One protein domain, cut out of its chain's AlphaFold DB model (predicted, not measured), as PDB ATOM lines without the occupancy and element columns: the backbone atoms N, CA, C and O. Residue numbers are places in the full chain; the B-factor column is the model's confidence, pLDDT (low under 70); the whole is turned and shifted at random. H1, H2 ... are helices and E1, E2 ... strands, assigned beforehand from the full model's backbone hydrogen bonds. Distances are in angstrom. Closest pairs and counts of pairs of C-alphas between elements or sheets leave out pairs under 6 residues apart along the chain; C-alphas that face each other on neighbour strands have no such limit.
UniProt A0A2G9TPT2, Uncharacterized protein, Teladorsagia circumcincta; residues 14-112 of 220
ATOM      1  N   ASP A  14     127.168 108.837 153.499       72.25
ATOM      2  CA  ASP A  14     125.961 108.044 153.254       72.25
ATOM      3  C   ASP A  14     124.799 108.911 152.747       72.25
ATOM      4  O   ASP A  14     123.986 108.475 151.931       72.25
ATOM      5  N   GLU A  15     124.708 110.152 153.223       79.12
ATOM      6  CA  GLU A  15     123.691 111.117 152.795       79.12
ATOM      7  C   GLU A  15     123.999 111.679 151.402       79.12
ATOM      8  O   GLU A  15     123.107 111.785 150.551       79.12
ATOM      9  N   PHE A  16     125.274 111.971 151.135       82.62
ATOM     10  CA  PHE A  16     125.738 112.405 149.819       82.62
ATOM     11  C   PHE A  16     125.497 111.330 148.753       82.62
ATOM     12  O   PHE A  16     124.934 111.613 147.695       82.62
ATOM     13  N   GLU A  17     125.857 110.075 149.040       77.38
ATOM     14  CA  GLU A  17     125.611 108.972 148.114       77.38
ATOM     15  C   GLU A  17     124.113 108.798 147.847       77.38
ATOM     16  O   GLU A  17     123.704 108.703 146.693       77.38
ATOM     17  N   ARG A  18     123.257 108.833 148.874       80.38
ATOM     18  CA  ARG A  18     121.803 108.700 148.668       80.38
ATOM     19  C   ARG A  18     121.200 109.821 147.826       80.38
ATOM     20  O   ARG A  18     120.258 109.559 147.084       80.38
ATOM     21  N   SER A  19     121.705 111.045 147.949       84.69
ATOM     22  CA  SER A  19     121.131 112.218 147.276       84.69
ATOM     23  C   SER A  19     121.667 112.438 145.860       84.69
ATOM     24  O   SER A  19     120.907 112.859 144.988       84.69
ATOM     25  N   GLN A  20     122.946 112.139 145.602       86.31
ATOM     26  CA  GLN A  20     123.608 112.496 144.340       86.31
ATOM     27  C   GLN A  20     123.948 111.301 143.436       86.31
ATOM     28  O   GLN A  20     124.321 111.516 142.280       86.31
ATOM     29  N   MET A  21     123.810 110.044 143.891       83.19
ATOM     30  CA  MET A  21     124.256 108.869 143.118       83.19
ATOM     31  C   MET A  21     123.623 108.767 141.727       83.19
ATOM     32  O   MET A  21     124.316 108.402 140.780       83.19
ATOM     33  N   ASP A  22     122.347 109.111 141.559       85.38
ATOM     34  CA  ASP A  22     121.698 109.028 140.243       85.38
ATOM     35  C   ASP A  22     122.271 110.048 139.250       85.38
ATOM     36  O   ASP A  22     122.530 109.714 138.091       85.38
ATOM     37  N   LYS A  23     122.576 111.266 139.717       87.31
ATOM     38  CA  LYS A  23     123.278 112.272 138.908       87.31
ATOM     39  C   LYS A  23     124.708 111.836 138.597       87.31
ATOM     40  O   LYS A  23     125.147 111.964 137.458       87.31
ATOM     41  N   LEU A  24     125.423 111.289 139.581       85.94
ATOM     42  CA  LEU A  24     126.790 110.792 139.399       85.94
ATOM     43  C   LEU A  24     126.844 109.636 138.398       85.94
ATOM     44  O   LEU A  24     127.722 109.620 137.542       85.94
ATOM     45  N   ARG A  25     125.886 108.705 138.449       83.69
ATOM     46  CA  ARG A  25     125.735 107.645 137.443       83.69
ATOM     47  C   ARG A  25     125.560 108.227 136.055       83.69
ATOM     48  O   ARG A  25     126.266 107.823 135.142       83.69
ATOM     49  N   TRP A  26     124.671 109.201 135.905       83.88
ATOM     50  CA  TRP A  26     124.436 109.821 134.607       83.88
ATOM     51  C   TRP A  26     125.673 110.561 134.068       83.88
ATOM     52  O   TRP A  26     126.000 110.421 132.893       83.88
ATOM     53  N   LEU A  27     126.392 111.295 134.926       86.31
ATOM     54  CA  LEU A  27     127.554 112.106 134.538       86.31
ATOM     55  C   LEU A  27     128.835 111.294 134.310       86.31
ATOM     56  O   LEU A  27     129.641 111.652 133.453       86.31
ATOM     57  N   LEU A  28     129.059 110.238 135.096       84.31
ATOM     58  CA  LEU A  28     130.309 109.467 135.081       84.31
ATOM     59  C   LEU A  28     130.230 108.195 134.238       84.31
ATOM     60  O   LEU A  28     131.262 107.562 133.989       84.31
ATOM     61  N   SER A  29     129.036 107.797 133.797       81.88
ATOM     62  CA  SER A  29     128.903 106.671 132.882       81.88
ATOM     63  C   SER A  29     129.561 106.984 131.526       81.88
ATOM     64  O   SER A  29     129.349 108.064 130.974       81.88
ATOM     65  N   PRO A  30     130.327 106.041 130.932       70.25
ATOM     66  CA  PRO A  30     130.987 106.244 129.636       70.25
ATOM     67  C   PRO A  30     130.010 106.570 128.504       70.25
ATOM     68  O   PRO A  30     130.371 107.224 127.528       70.25
ATOM     69  N   THR A  31     128.772 106.091 128.632       66.31
ATOM     70  CA  THR A  31     127.646 106.495 127.797       66.31
ATOM     71  C   THR A  31     126.418 106.675 128.692       66.31
ATOM     72  O   THR A  31     126.276 105.924 129.661       66.31
ATOM     73  N   PRO A  32     125.488 107.589 128.367       56.91
ATOM     74  CA  PRO A  32     124.276 107.816 129.165       56.91
ATOM     75  C   PRO A  32     123.333 106.597 129.224       56.91
ATOM     76  O   PRO A  32     122.352 106.618 129.960       56.91
ATOM     77  N   PHE A  33     123.626 105.537 128.462       58.50
ATOM     78  CA  PHE A  33     122.857 104.292 128.396       58.50
ATOM     79  C   PHE A  33     123.577 103.100 129.041       58.50
ATOM     80  O   PHE A  33     122.994 102.024 129.158       58.50
ATOM     81  N   ASP A  34     124.835 103.270 129.455       60.94
ATOM     82  CA  ASP A  34     125.619 102.207 130.076       60.94
ATOM     83  C   ASP A  34     125.563 102.352 131.601       60.94
ATOM     84  O   ASP A  34     126.227 103.196 132.205       60.94
ATOM     85  N   GLY A  35     124.749 101.513 132.244       57.78
ATOM     86  CA  GLY A  35     124.557 101.467 133.700       57.78
ATOM     87  C   GLY A  35     125.716 100.826 134.472       57.78
ATOM     88  O   GLY A  35     125.512 100.301 135.562       57.78
ATOM     89  N   ARG A  36     126.928 100.816 133.909       66.38
ATOM     90  CA  ARG A  36     128.102 100.140 134.480       66.38
ATOM     91  C   ARG A  36     128.801 100.918 135.589       66.38
ATOM     92  O   ARG A  36     129.816 100.438 136.084       66.38
ATOM     93  N   LEU A  37     128.317 102.092 136.002       74.31
ATOM     94  CA  LEU A  37     128.873 102.720 137.199       74.31
ATOM     95  C   LEU A  37     128.476 101.894 138.426       74.31
ATOM     96  O   LEU A  37     127.303 101.795 138.785       74.31
ATOM     97  N   MET A  38     129.478 101.309 139.072       72.75
ATOM     98  CA  MET A  38     129.293 100.456 140.236       72.75
ATOM     99  C   MET A  38     129.897 101.087 141.478       72.75
ATOM    100  O   MET A  38     130.950 101.716 141.418       72.75
ATOM    101  N   SER A  39     129.241 100.859 142.615       68.81
ATOM    102  CA  SER A  39     129.744 101.261 143.928       68.81
ATOM    103  C   SER A  39     130.899 100.387 144.416       68.81
ATOM    104  O   SER A  39     131.607 100.784 145.329       68.81
ATOM    105  N   HIS A  40     131.111  99.212 143.818       74.12
ATOM    106  CA  HIS A  40     132.172  98.278 144.183       74.12
ATOM    107  C   HIS A  40     132.925  97.772 142.953       74.12
ATOM    108  O   HIS A  40     132.384  97.677 141.852       74.12
ATOM    109  N   SER A  41     134.198  97.436 143.160       79.81
ATOM    110  CA  SER A  41     135.033  96.802 142.142       79.81
ATOM    111  C   SER A  41     134.537  95.392 141.836       79.81
ATOM    112  O   SER A  41     134.348  94.598 142.753       79.81
ATOM    113  N   GLN A  42     134.405  95.060 140.552       82.88
ATOM    114  CA  GLN A  42     134.165  93.685 140.097       82.88
ATOM    115  C   GLN A  42     135.459  92.874 139.937       82.88
ATOM    116  O   GLN A  42     135.407  91.663 139.742       82.88
ATOM    117  N   LEU A  43     136.623  93.533 139.997       85.12
ATOM    118  CA  LEU A  43     137.922  92.866 139.905       85.12
ATOM    119  C   LEU A  43     138.198  92.075 141.187       85.12
ATOM    120  O   LEU A  43     138.005  92.594 142.288       85.12
ATOM    121  N   THR A  44     138.689  90.847 141.030       84.44
ATOM    122  CA  THR A  44     139.010  89.905 142.114       84.44
ATOM    123  C   THR A  44     140.487  89.491 142.072       84.44
ATOM    124  O   THR A  44     141.157  89.637 141.053       84.44
ATOM    125  N   GLY A  45     141.020  88.953 143.171       85.75
ATOM    126  CA  GLY A  45     142.424  88.529 143.229       85.75
ATOM    127  C   GLY A  45     143.404  89.708 143.255       85.75
ATOM    128  O   GLY A  45     143.124  90.732 143.876       85.75
ATOM    129  N   THR A  46     144.561  89.559 142.604       88.62
ATOM    130  CA  THR A  46     145.618  90.581 142.617       88.62
ATOM    131  C   THR A  46     145.328  91.684 141.604       88.62
ATOM    132  O   THR A  46     145.284  91.446 140.395       88.62
ATOM    133  N   VAL A  47     145.185  92.912 142.103       90.56
ATOM    134  CA  VAL A  47     144.933  94.106 141.294       90.56
ATOM    135  C   VAL A  47     145.967  95.173 141.627       90.56
ATOM    136  O   VAL A  47     146.142  95.499 142.797       90.56
ATOM    137  N   LYS A  48     146.598  95.756 140.603       91.56
ATOM    138  CA  LYS A  48     147.383  96.993 140.738       91.56
ATOM    139  C   LYS A  48     146.645  98.141 140.067       91.56
ATOM    140  O   LYS A  48     145.973  97.950 139.054       91.56
ATOM    141  N   GLU A  49     146.738  99.327 140.646       92.38
ATOM    142  CA  GLU A  49     146.074 100.523 140.137       92.38
ATOM    143  C   GLU A  49     147.103 101.569 139.756       92.38
ATOM    144  O   GLU A  49     147.995 101.868 140.541       92.38
ATOM    145  N   ILE A  50     146.956 102.113 138.555       94.50
ATOM    146  CA  ILE A  50     147.755 103.216 138.046       94.50
ATOM    147  C   ILE A  50     146.844 104.436 137.970       94.50
ATOM    148  O   ILE A  50     145.740 104.383 137.412       94.50
ATOM    149  N   GLY A  51     147.302 105.529 138.564       93.50
ATOM    150  CA  GLY A  51     146.609 106.806 138.551       93.50
ATOM    151  C   GLY A  51     147.581 107.971 138.428       93.50
ATOM    152  O   GLY A  51     148.795 107.777 138.516       93.50
ATOM    153  N   PRO A  52     147.069 109.197 138.243       93.56
ATOM    154  CA  PRO A  52     147.910 110.384 138.204       93.56
ATOM    155  C   PRO A  52     148.661 110.560 139.525       93.56
ATOM    156  O   PRO A  52     148.159 110.197 140.596       93.56
ATOM    157  N   ARG A  53     149.853 111.161 139.470       91.56
ATOM    158  CA  ARG A  53     150.597 111.503 140.688       91.56
ATOM    159  C   ARG A  53     149.745 112.387 141.596       91.56
ATOM    160  O   ARG A  53     149.040 113.292 141.160       91.56
ATOM    161  N   LEU A  54     149.862 112.144 142.896       88.31
ATOM    162  CA  LEU A  54     149.007 112.758 143.916       88.31
ATOM    163  C   LEU A  54     149.185 114.287 144.006       88.31
ATOM    164  O   LEU A  54     148.262 114.993 144.418       88.31
ATOM    165  N   THR A  55     150.334 114.797 143.548       86.75
ATOM    166  CA  THR A  55     150.786 116.191 143.678       86.75
ATOM    167  C   THR A  55     150.084 117.196 142.770       86.75
ATOM    168  O   THR A  55     150.156 118.391 143.052       86.75
ATOM    169  N   PHE A  56     149.407 116.767 141.702       87.62
ATOM    170  CA  PHE A  56     148.740 117.685 140.776       87.62
ATOM    171  C   PHE A  56     147.343 117.198 140.388       87.62
ATOM    172  O   PHE A  56     147.042 116.010 140.451       87.62
ATOM    173  N   LYS A  57     146.477 118.134 139.987       90.00
ATOM    174  CA  LYS A  57     145.138 117.833 139.462       90.00
ATOM    175  C   LYS A  57     145.213 117.631 137.953       90.00
ATOM    176  O   LYS A  57     145.809 118.452 137.255       90.00
ATOM    177  N   THR A  58     144.599 116.568 137.440       93.38
ATOM    178  CA  THR A  58     144.572 116.332 135.989       93.38
ATOM    179  C   THR A  58     143.578 117.255 135.277       93.38
ATOM    180  O   THR A  58     142.645 117.788 135.880       93.38
ATOM    181  N   ALA A  59     143.712 117.383 133.954       94.25
ATOM    182  CA  ALA A  59     142.695 118.042 133.131       94.25
ATOM    183  C   ALA A  59     141.319 117.351 133.234       94.25
ATOM    184  O   ALA A  59     140.286 118.016 133.168       94.25
ATOM    185  N   TYR A  60     141.299 116.026 133.437       92.38
ATOM    186  CA  TYR A  60     140.063 115.283 133.680       92.38
ATOM    187  C   TYR A  60     139.384 115.758 134.965       92.38
ATOM    188  O   TYR A  60     138.191 116.038 134.937       92.38
ATOM    189  N   CYS A  61     140.144 115.928 136.049       92.38
ATOM    190  CA  CYS A  61     139.637 116.453 137.313       92.38
ATOM    191  C   CYS A  61     138.998 117.829 137.148       92.38
ATOM    192  O   CYS A  61     137.839 118.009 137.510       92.38
ATOM    193  N   THR A  62     139.690 118.774 136.511       93.44
ATOM    194  CA  THR A  62     139.145 120.119 136.269       93.44
ATOM    195  C   THR A  62     137.836 120.080 135.475       93.44
ATOM    196  O   THR A  62     136.856 120.719 135.860       93.44
ATOM    197  N   ASN A  63     137.784 119.297 134.394       93.94
ATOM    198  CA  ASN A  63     136.588 119.202 133.556       93.94
ATOM    199  C   ASN A  63     135.436 118.476 134.260       93.94
ATOM    200  O   ASN A  63     134.286 118.894 134.146       93.94
ATOM    201  N   ALA A  64     135.735 117.411 135.002       91.75
ATOM    202  CA  ALA A  64     134.730 116.640 135.716       91.75
ATOM    203  C   ALA A  64     134.123 117.451 136.869       91.75
ATOM    204  O   ALA A  64     132.905 117.471 137.015       91.75
ATOM    205  N   LEU A  65     134.939 118.196 137.622       92.44
ATOM    206  CA  LEU A  65     134.453 119.117 138.654       92.44
ATOM    207  C   LEU A  65     133.566 120.224 138.069       92.44
ATOM    208  O   LEU A  65     132.521 120.530 138.634       92.44
ATOM    209  N   SER A  66     133.938 120.780 136.912       94.12
ATOM    210  CA  SER A  66     133.109 121.765 136.204       94.12
ATOM    211  C   SER A  66     131.741 121.188 135.810       94.12
ATOM    212  O   SER A  66     130.706 121.813 136.043       94.12
ATOM    213  N   ALA A  67     131.711 119.955 135.290       92.19
ATOM    214  CA  ALA A  67     130.466 119.268 134.949       92.19
ATOM    215  C   ALA A  67     129.599 118.948 136.182       92.19
ATOM    216  O   ALA A  67     128.379 119.099 136.127       92.19
ATOM    217  N   LEU A  68     130.217 118.540 137.296       91.88
ATOM    218  CA  LEU A  68     129.525 118.295 138.566       91.88
ATOM    219  C   LEU A  68     128.907 119.580 139.128       91.88
ATOM    220  O   LEU A  68     127.721 119.587 139.460       91.88
ATOM    221  N   SER A  69     129.668 120.676 139.141       93.12
ATOM    222  CA  SER A  69     129.184 121.986 139.585       93.12
ATOM    223  C   SER A  69     128.004 122.465 138.734       93.12
ATOM    224  O   SER A  69     126.974 122.865 139.277       93.12
ATOM    225  N   ALA A  70     128.071 122.312 137.406       93.31
ATOM    226  CA  ALA A  70     126.956 122.638 136.512       93.31
ATOM    227  C   ALA A  70     125.691 121.789 136.767       93.31
ATOM    228  O   ALA A  70     124.579 122.236 136.487       93.31
ATOM    229  N   ALA A  71     125.840 120.580 137.318       91.50
ATOM    230  CA  ALA A  71     124.738 119.704 137.728       91.50
ATOM    231  C   ALA A  71     124.254 119.944 139.179       91.50
ATOM    232  O   ALA A  71     123.377 119.219 139.680       91.50
ATOM    233  N   GLY A  72     124.812 120.955 139.855       91.88
ATOM    234  CA  GLY A  72     124.503 121.318 141.236       91.88
ATOM    235  C   GLY A  72     125.106 120.374 142.277       91.88
ATOM    236  O   GLY A  72     124.466 120.135 143.296       91.88
ATOM    237  N   ILE A  73     126.270 119.782 141.990       90.12
ATOM    238  CA  ILE A  73     127.069 118.980 142.929       90.12
ATOM    239  C   ILE A  73     128.361 119.758 143.208       90.12
ATOM    240  O   ILE A  73     129.234 119.837 142.342       90.12
ATOM    241  N   GLU A  74     128.484 120.333 144.401       88.44
ATOM    242  CA  GLU A  74     129.613 121.198 144.796       88.44
ATOM    243  C   GLU A  74     130.487 120.571 145.890       88.44
ATOM    244  O   GLU A  74     131.597 121.026 146.157       88.44
ATOM    245  N   GLU A  75     130.011 119.490 146.503       87.44
ATOM    246  CA  GLU A  75     130.654 118.818 147.631       87.44
ATOM    247  C   GLU A  75     131.908 118.030 147.216       87.44
ATOM    248  O   GLU A  75     132.741 117.688 148.054       87.44
ATOM    249  N   VAL A  76     132.065 117.738 145.920       86.62
ATOM    250  CA  VAL A  76     133.221 117.012 145.380       86.62
ATOM    251  C   VAL A  76     134.359 117.994 145.103       86.62
ATOM    252  O   VAL A  76     134.261 118.840 144.220       86.62
ATOM    253  N   THR A  77     135.478 117.856 145.817       85.62
ATOM    254  CA  THR A  77     136.627 118.784 145.718       85.62
ATOM    255  C   THR A  77     137.721 118.328 144.743       85.62
ATOM    256  O   THR A  77     138.558 119.125 144.286       85.62
ATOM    257  N   ARG A  78     137.736 117.033 144.415       87.38
ATOM    258  CA  ARG A  78     138.670 116.387 143.484       87.38
ATOM    259  C   ARG A  78     137.985 115.179 142.858       87.38
ATOM    260  O   ARG A  78     137.236 114.517 143.551       87.38
ATOM    261  N   LEU A  79     138.243 114.887 141.582       88.81
ATOM    262  CA  LEU A  79     137.755 113.687 140.891       88.81
ATOM    263  C   LEU A  79     138.790 113.217 139.869       88.81
ATOM    264  O   LEU A  79     139.009 113.881 138.868       88.81
ATOM    265  N   GLU A  80     139.432 112.077 140.106       90.56
ATOM    266  CA  GLU A  80     140.474 111.555 139.214       90.56
ATOM    267  C   GLU A  80     140.043 110.265 138.516       90.56
ATOM    268  O   GLU A  80     139.228 109.491 139.026       90.56
ATOM    269  N   ARG A  81     140.621 110.022 137.335       88.50
ATOM    270  CA  ARG A  81     140.439 108.777 136.587       88.50
ATOM    271  C   ARG A  81     141.670 107.894 136.747       88.50
ATOM    272  O   ARG A  81     142.774 108.328 136.446       88.50
ATOM    273  N   THR A  82     141.453 106.640 137.131       90.88
ATOM    274  CA  THR A  82     142.507 105.625 137.264       90.88
ATOM    275  C   THR A  82     142.204 104.380 136.434       90.88
ATOM    276  O   THR A  82     141.054 104.128 136.027       90.88
ATOM    277  N   ILE A  83     143.251 103.596 136.177       90.50
ATOM    278  CA  ILE A  83     143.185 102.308 135.487       90.50
ATOM    279  C   ILE A  83     143.610 101.216 136.464       90.50
ATOM    280  O   ILE A  83     144.626 101.321 137.143       90.50
ATOM    281  N   ARG A  84     142.813 100.150 136.539       90.50
ATOM    282  CA  ARG A  84     143.085  98.994 137.394       90.50
ATOM    283  C   ARG A  84     143.401  97.792 136.520       90.50
ATOM    284  O   ARG A  84     142.608  97.451 135.645       90.50
ATOM    285  N   TYR A  85     144.530  97.155 136.792       90.75
ATOM    286  CA  TYR A  85     145.016  95.968 136.107       90.75
ATOM    287  C   TYR A  85     144.832  94.766 137.024       90.75
ATOM    288  O   TYR A  85     145.412  94.711 138.108       90.75
ATOM    289  N   GLN A  86     144.000  93.820 136.598       91.69
ATOM    290  CA  GLN A  86     143.815  92.542 137.274       91.69
ATOM    291  C   GLN A  86     144.763  91.513 136.659       91.69
ATOM    292  O   GLN A  86     144.752  91.309 135.445       91.69
ATOM    293  N   PHE A  87     145.556  90.849 137.494       90.62
ATOM    294  CA  PHE A  87     146.491  89.814 137.058       90.62
ATOM    295  C   PHE A  87     145.872  88.437 137.287       90.62
ATOM    296  O   PHE A  87     145.499  88.093 138.410       90.62
ATOM    297  N   VAL A  88     145.748  87.649 136.216       89.50
ATOM    298  CA  VAL A  88     145.132  86.316 136.243       89.50
ATOM    299  C   VAL A  88     146.171  85.277 135.837       89.50
ATOM    300  O   VAL A  88     146.441  85.088 134.656       89.50
ATOM    301  N   GLY A  89     146.735  84.590 136.833       82.50
ATOM    302  CA  GLY A  89     147.789  83.592 136.632       82.50
ATOM    303  C   GLY A  89     149.156  84.200 136.284       82.50
ATOM    304  O   GLY A  89     149.253  85.278 135.707       82.50
ATOM    305  N   GLY A  90     150.228  83.490 136.644       83.62
ATOM    306  CA  GLY A  90     151.608  83.923 136.392       83.62
ATOM    307  C   GLY A  90     152.191  84.877 137.448       83.62
ATOM    308  O   GLY A  90     151.511  85.231 138.416       83.62
ATOM    309  N   PRO A  91     153.477  85.249 137.303       86.25
ATOM    310  CA  PRO A  91     154.141  86.175 138.213       86.25
ATOM    311  C   PRO A  91     153.597  87.596 138.033       86.25
ATOM    312  O   PRO A  91     153.358  88.053 136.916       86.25
ATOM    313  N   ILE A  92     153.419  88.303 139.146       88.62
ATOM    314  CA  ILE A  92     153.022  89.712 139.147       88.62
ATOM    315  C   ILE A  92     154.287  90.539 138.878       88.62
ATOM    316  O   ILE A  92     155.263  90.352 139.604       88.62
ATOM    317  N   PRO A  93     154.301  91.424 137.864       89.81
ATOM    318  CA  PRO A  93     155.468  92.250 137.581       89.81
ATOM    319  C   PRO A  93     155.726  93.228 138.725       89.81
ATOM    320  O   PRO A  93     154.782  93.683 139.383       89.81
ATOM    321  N   ASP A  94     156.990  93.588 138.922       92.00
ATOM    322  CA  ASP A  94     157.372  94.668 139.829       92.00
ATOM    323  C   ASP A  94     156.742  95.999 139.399       92.00
ATOM    324  O   ASP A  94     156.377  96.197 138.237       92.00
ATOM    325  N   ASP A  95     156.593  96.912 140.355       91.88
ATOM    326  CA  ASP A  95     155.930  98.202 140.144       91.88
ATOM    327  C   ASP A  95     156.622  99.045 139.064       91.88
ATOM    328  O   ASP A  95     155.949  99.601 138.198       91.88
ATOM    329  N   ASP A  96     157.954  99.065 139.046       92.19
ATOM    330  CA  ASP A  96     158.721  99.810 138.043       92.19
ATOM    331  C   ASP A  96     158.497  99.268 136.624       92.19
ATOM    332  O   ASP A  96     158.267 100.040 135.694       92.19
ATOM    333  N   ILE A  97     158.480  97.938 136.469       92.88
ATOM    334  CA  ILE A  97     158.225  97.274 135.181       92.88
ATOM    335  C   ILE A  97     156.792  97.550 134.724       92.88
ATOM    336  O   ILE A  97     156.542  97.830 133.551       92.88
ATOM    337  N   LEU A  98     155.830  97.476 135.647       92.12
ATOM    338  CA  LEU A  98     154.438  97.756 135.323       92.12
ATOM    339  C   LEU A  98     154.251  99.212 134.880       92.12
ATOM    340  O   LEU A  98     153.541  99.455 133.905       92.12
ATOM    341  N   LEU A  99     154.889 100.164 135.562       93.88
ATOM    342  CA  LEU A  99     154.808 101.576 135.204       93.88
ATOM    343  C   LEU A  99     155.488 101.864 133.859       93.88
ATOM    344  O   LEU A  99     154.993 102.698 133.115       93.88
ATOM    345  N   GLU A 100     156.564 101.152 133.517       93.69
ATOM    346  CA  GLU A 100     157.225 101.268 132.209       93.69
ATOM    347  C   GLU A 100     156.347 100.766 131.053       93.69
ATOM    348  O   GLU A 100     156.328 101.366 129.979       93.69
ATOM    349  N   VAL A 101     155.610  99.672 131.260       93.25
ATOM    350  CA  VAL A 101     154.803  99.042 130.202       93.25
ATOM    351  C   VAL A 101     153.415  99.672 130.066       93.25
ATOM    352  O   VAL A 101     152.878  99.745 128.960       93.25
ATOM    353  N   ALA A 102     152.798 100.065 131.183       93.50
ATOM    354  CA  ALA A 102     151.367 100.361 131.244       93.50
ATOM    355  C   ALA A 102     151.018 101.770 131.741       93.50
ATOM    356  O   ALA A 102     149.833 102.101 131.763       93.50
ATOM    357  N   GLY A 103     152.001 102.591 132.116       93.12
ATOM    358  CA  GLY A 103     151.765 103.965 132.549       93.12
ATOM    359  C   GLY A 103     152.818 104.948 132.051       93.12
ATOM    360  O   GLY A 103     153.733 104.605 131.303       93.12
ATOM    361  N   ASP A 104     152.671 106.200 132.466       93.12
ATOM    362  CA  ASP A 104     153.657 107.254 132.231       93.12
ATOM    363  C   ASP A 104     154.417 107.573 133.521       93.12
ATOM    364  O   ASP A 104     153.882 108.152 134.466       93.12
ATOM    365  N   ARG A 105     155.718 107.265 133.540       91.44
ATOM    366  CA  ARG A 105     156.589 107.528 134.693       91.44
ATOM    367  C   ARG A 105     156.624 109.004 135.105       91.44
ATOM    368  O   ARG A 105     156.879 109.299 136.274       91.44
ATOM    369  N   MET A 106     156.399 109.941 134.186       91.25
ATOM    370  CA  MET A 106     156.414 111.373 134.490       91.25
ATOM    371  C   MET A 106     155.133 111.825 135.192       91.25
ATOM    372  O   MET A 106     155.206 112.639 136.114       91.25
ATOM    373  N   THR A 107     153.974 111.284 134.813       92.88
ATOM    374  CA  THR A 107     152.665 111.825 135.222       92.88
ATOM    375  C   THR A 107     151.834 110.888 136.094       92.88
ATOM    376  O   THR A 107     150.955 111.359 136.820       92.88
ATOM    377  N   GLU A 108     152.144 109.596 136.113       94.38
ATOM    378  CA  GLU A 108     151.393 108.558 136.813       94.38
ATOM    379  C   GLU A 108     152.252 107.831 137.859       94.38
ATOM    380  O   GLU A 108     153.485 107.903 137.875       94.38
ATOM    381  N   CYS A 109     151.582 107.150 138.785       93.69
ATOM    382  CA  CYS A 109     152.206 106.258 139.751       93.69
ATOM    383  C   CYS A 109     151.265 105.106 140.123       93.69
ATOM    384  O   CYS A 109     150.049 105.175 139.924       93.69
ATOM    385  N   ILE A 110     151.839 104.046 140.690       93.56
ATOM    386  CA  ILE A 110     151.065 102.928 141.224       93.56
ATOM    387  C   ILE A 110     150.500 103.328 142.587       93.56
ATOM    388  O   ILE A 110     151.211 103.853 143.444       93.56
ATOM    389  N   TYR A 111     149.197 103.130 142.762       91.50
ATOM    390  CA  TYR A 111     148.485 103.435 143.995       91.50
ATOM    391  C   TYR A 111     148.568 102.265 144.970       91.50
ATOM    392  O   TYR A 111     148.389 101.105 144.598       91.50
ATOM    393  N   THR A 112     148.787 102.599 146.238       85.00
ATOM    394  CA  THR A 112     148.661 101.676 147.366       85.00
ATOM    395  C   THR A 112     147.238 101.731 147.932       85.00
ATOM    396  O   THR A 112     146.391 102.501 147.469       85.00
TER     397      THR A 112
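What this domain is: This is residues 14 to 112 of the 220 residues of an uncharacterized protein of Teladorsagia circumcincta (UniProt A0A2G9TPT2). One lobe is a small sheet with H3 over one face, the other H1 near H2; the long links, residues 29 to 45 and 71 to 82, and the short link from E1 to H2 join them, residues 71 to 82 passing through the middle. The printed part has 99 residues, mixed in class, with three named helices alternating with three named strands; the sheet, E2 E1 E3, is antiparallel. It is loose, radius of gyration of the C-alphas 15.8 A, spanning 45 by 28 by 25 A.

Where its parts are: Find C-alpha 14 at (125.961, 108.044, 153.254), where H1, residues 14 to 28, begins. Next come E1, 46 to 52, 20.4 A long, H2, 59 to 70, E2, 83 to 87, H3, 95 to 102, and E3, 108 to 111, ending at (148.485, 103.435, 143.995).

How they stand to each other: Between E1 and E2, N 50 and O 83 are 2.8 A apart; between E1 and E3, N 111 and O 49, 2.8 A. H3 is on the sheet, height 9.0 A; E2, H3 and E3 form a split strand-helix-strand unit, E1 between its strands, crossover right-handed. H1 and H2 are close but not clearly touching, closest C-alphas Leu 27 and Leu 68, 7.6 A. Every O i to N i+4 pair is within hydrogen-bond range in H2 and H3, 9 of 11 in H1.

The domain as a whole: The printed part has no cut; pLDDT is under 70 at residues 31 to 36 and 39.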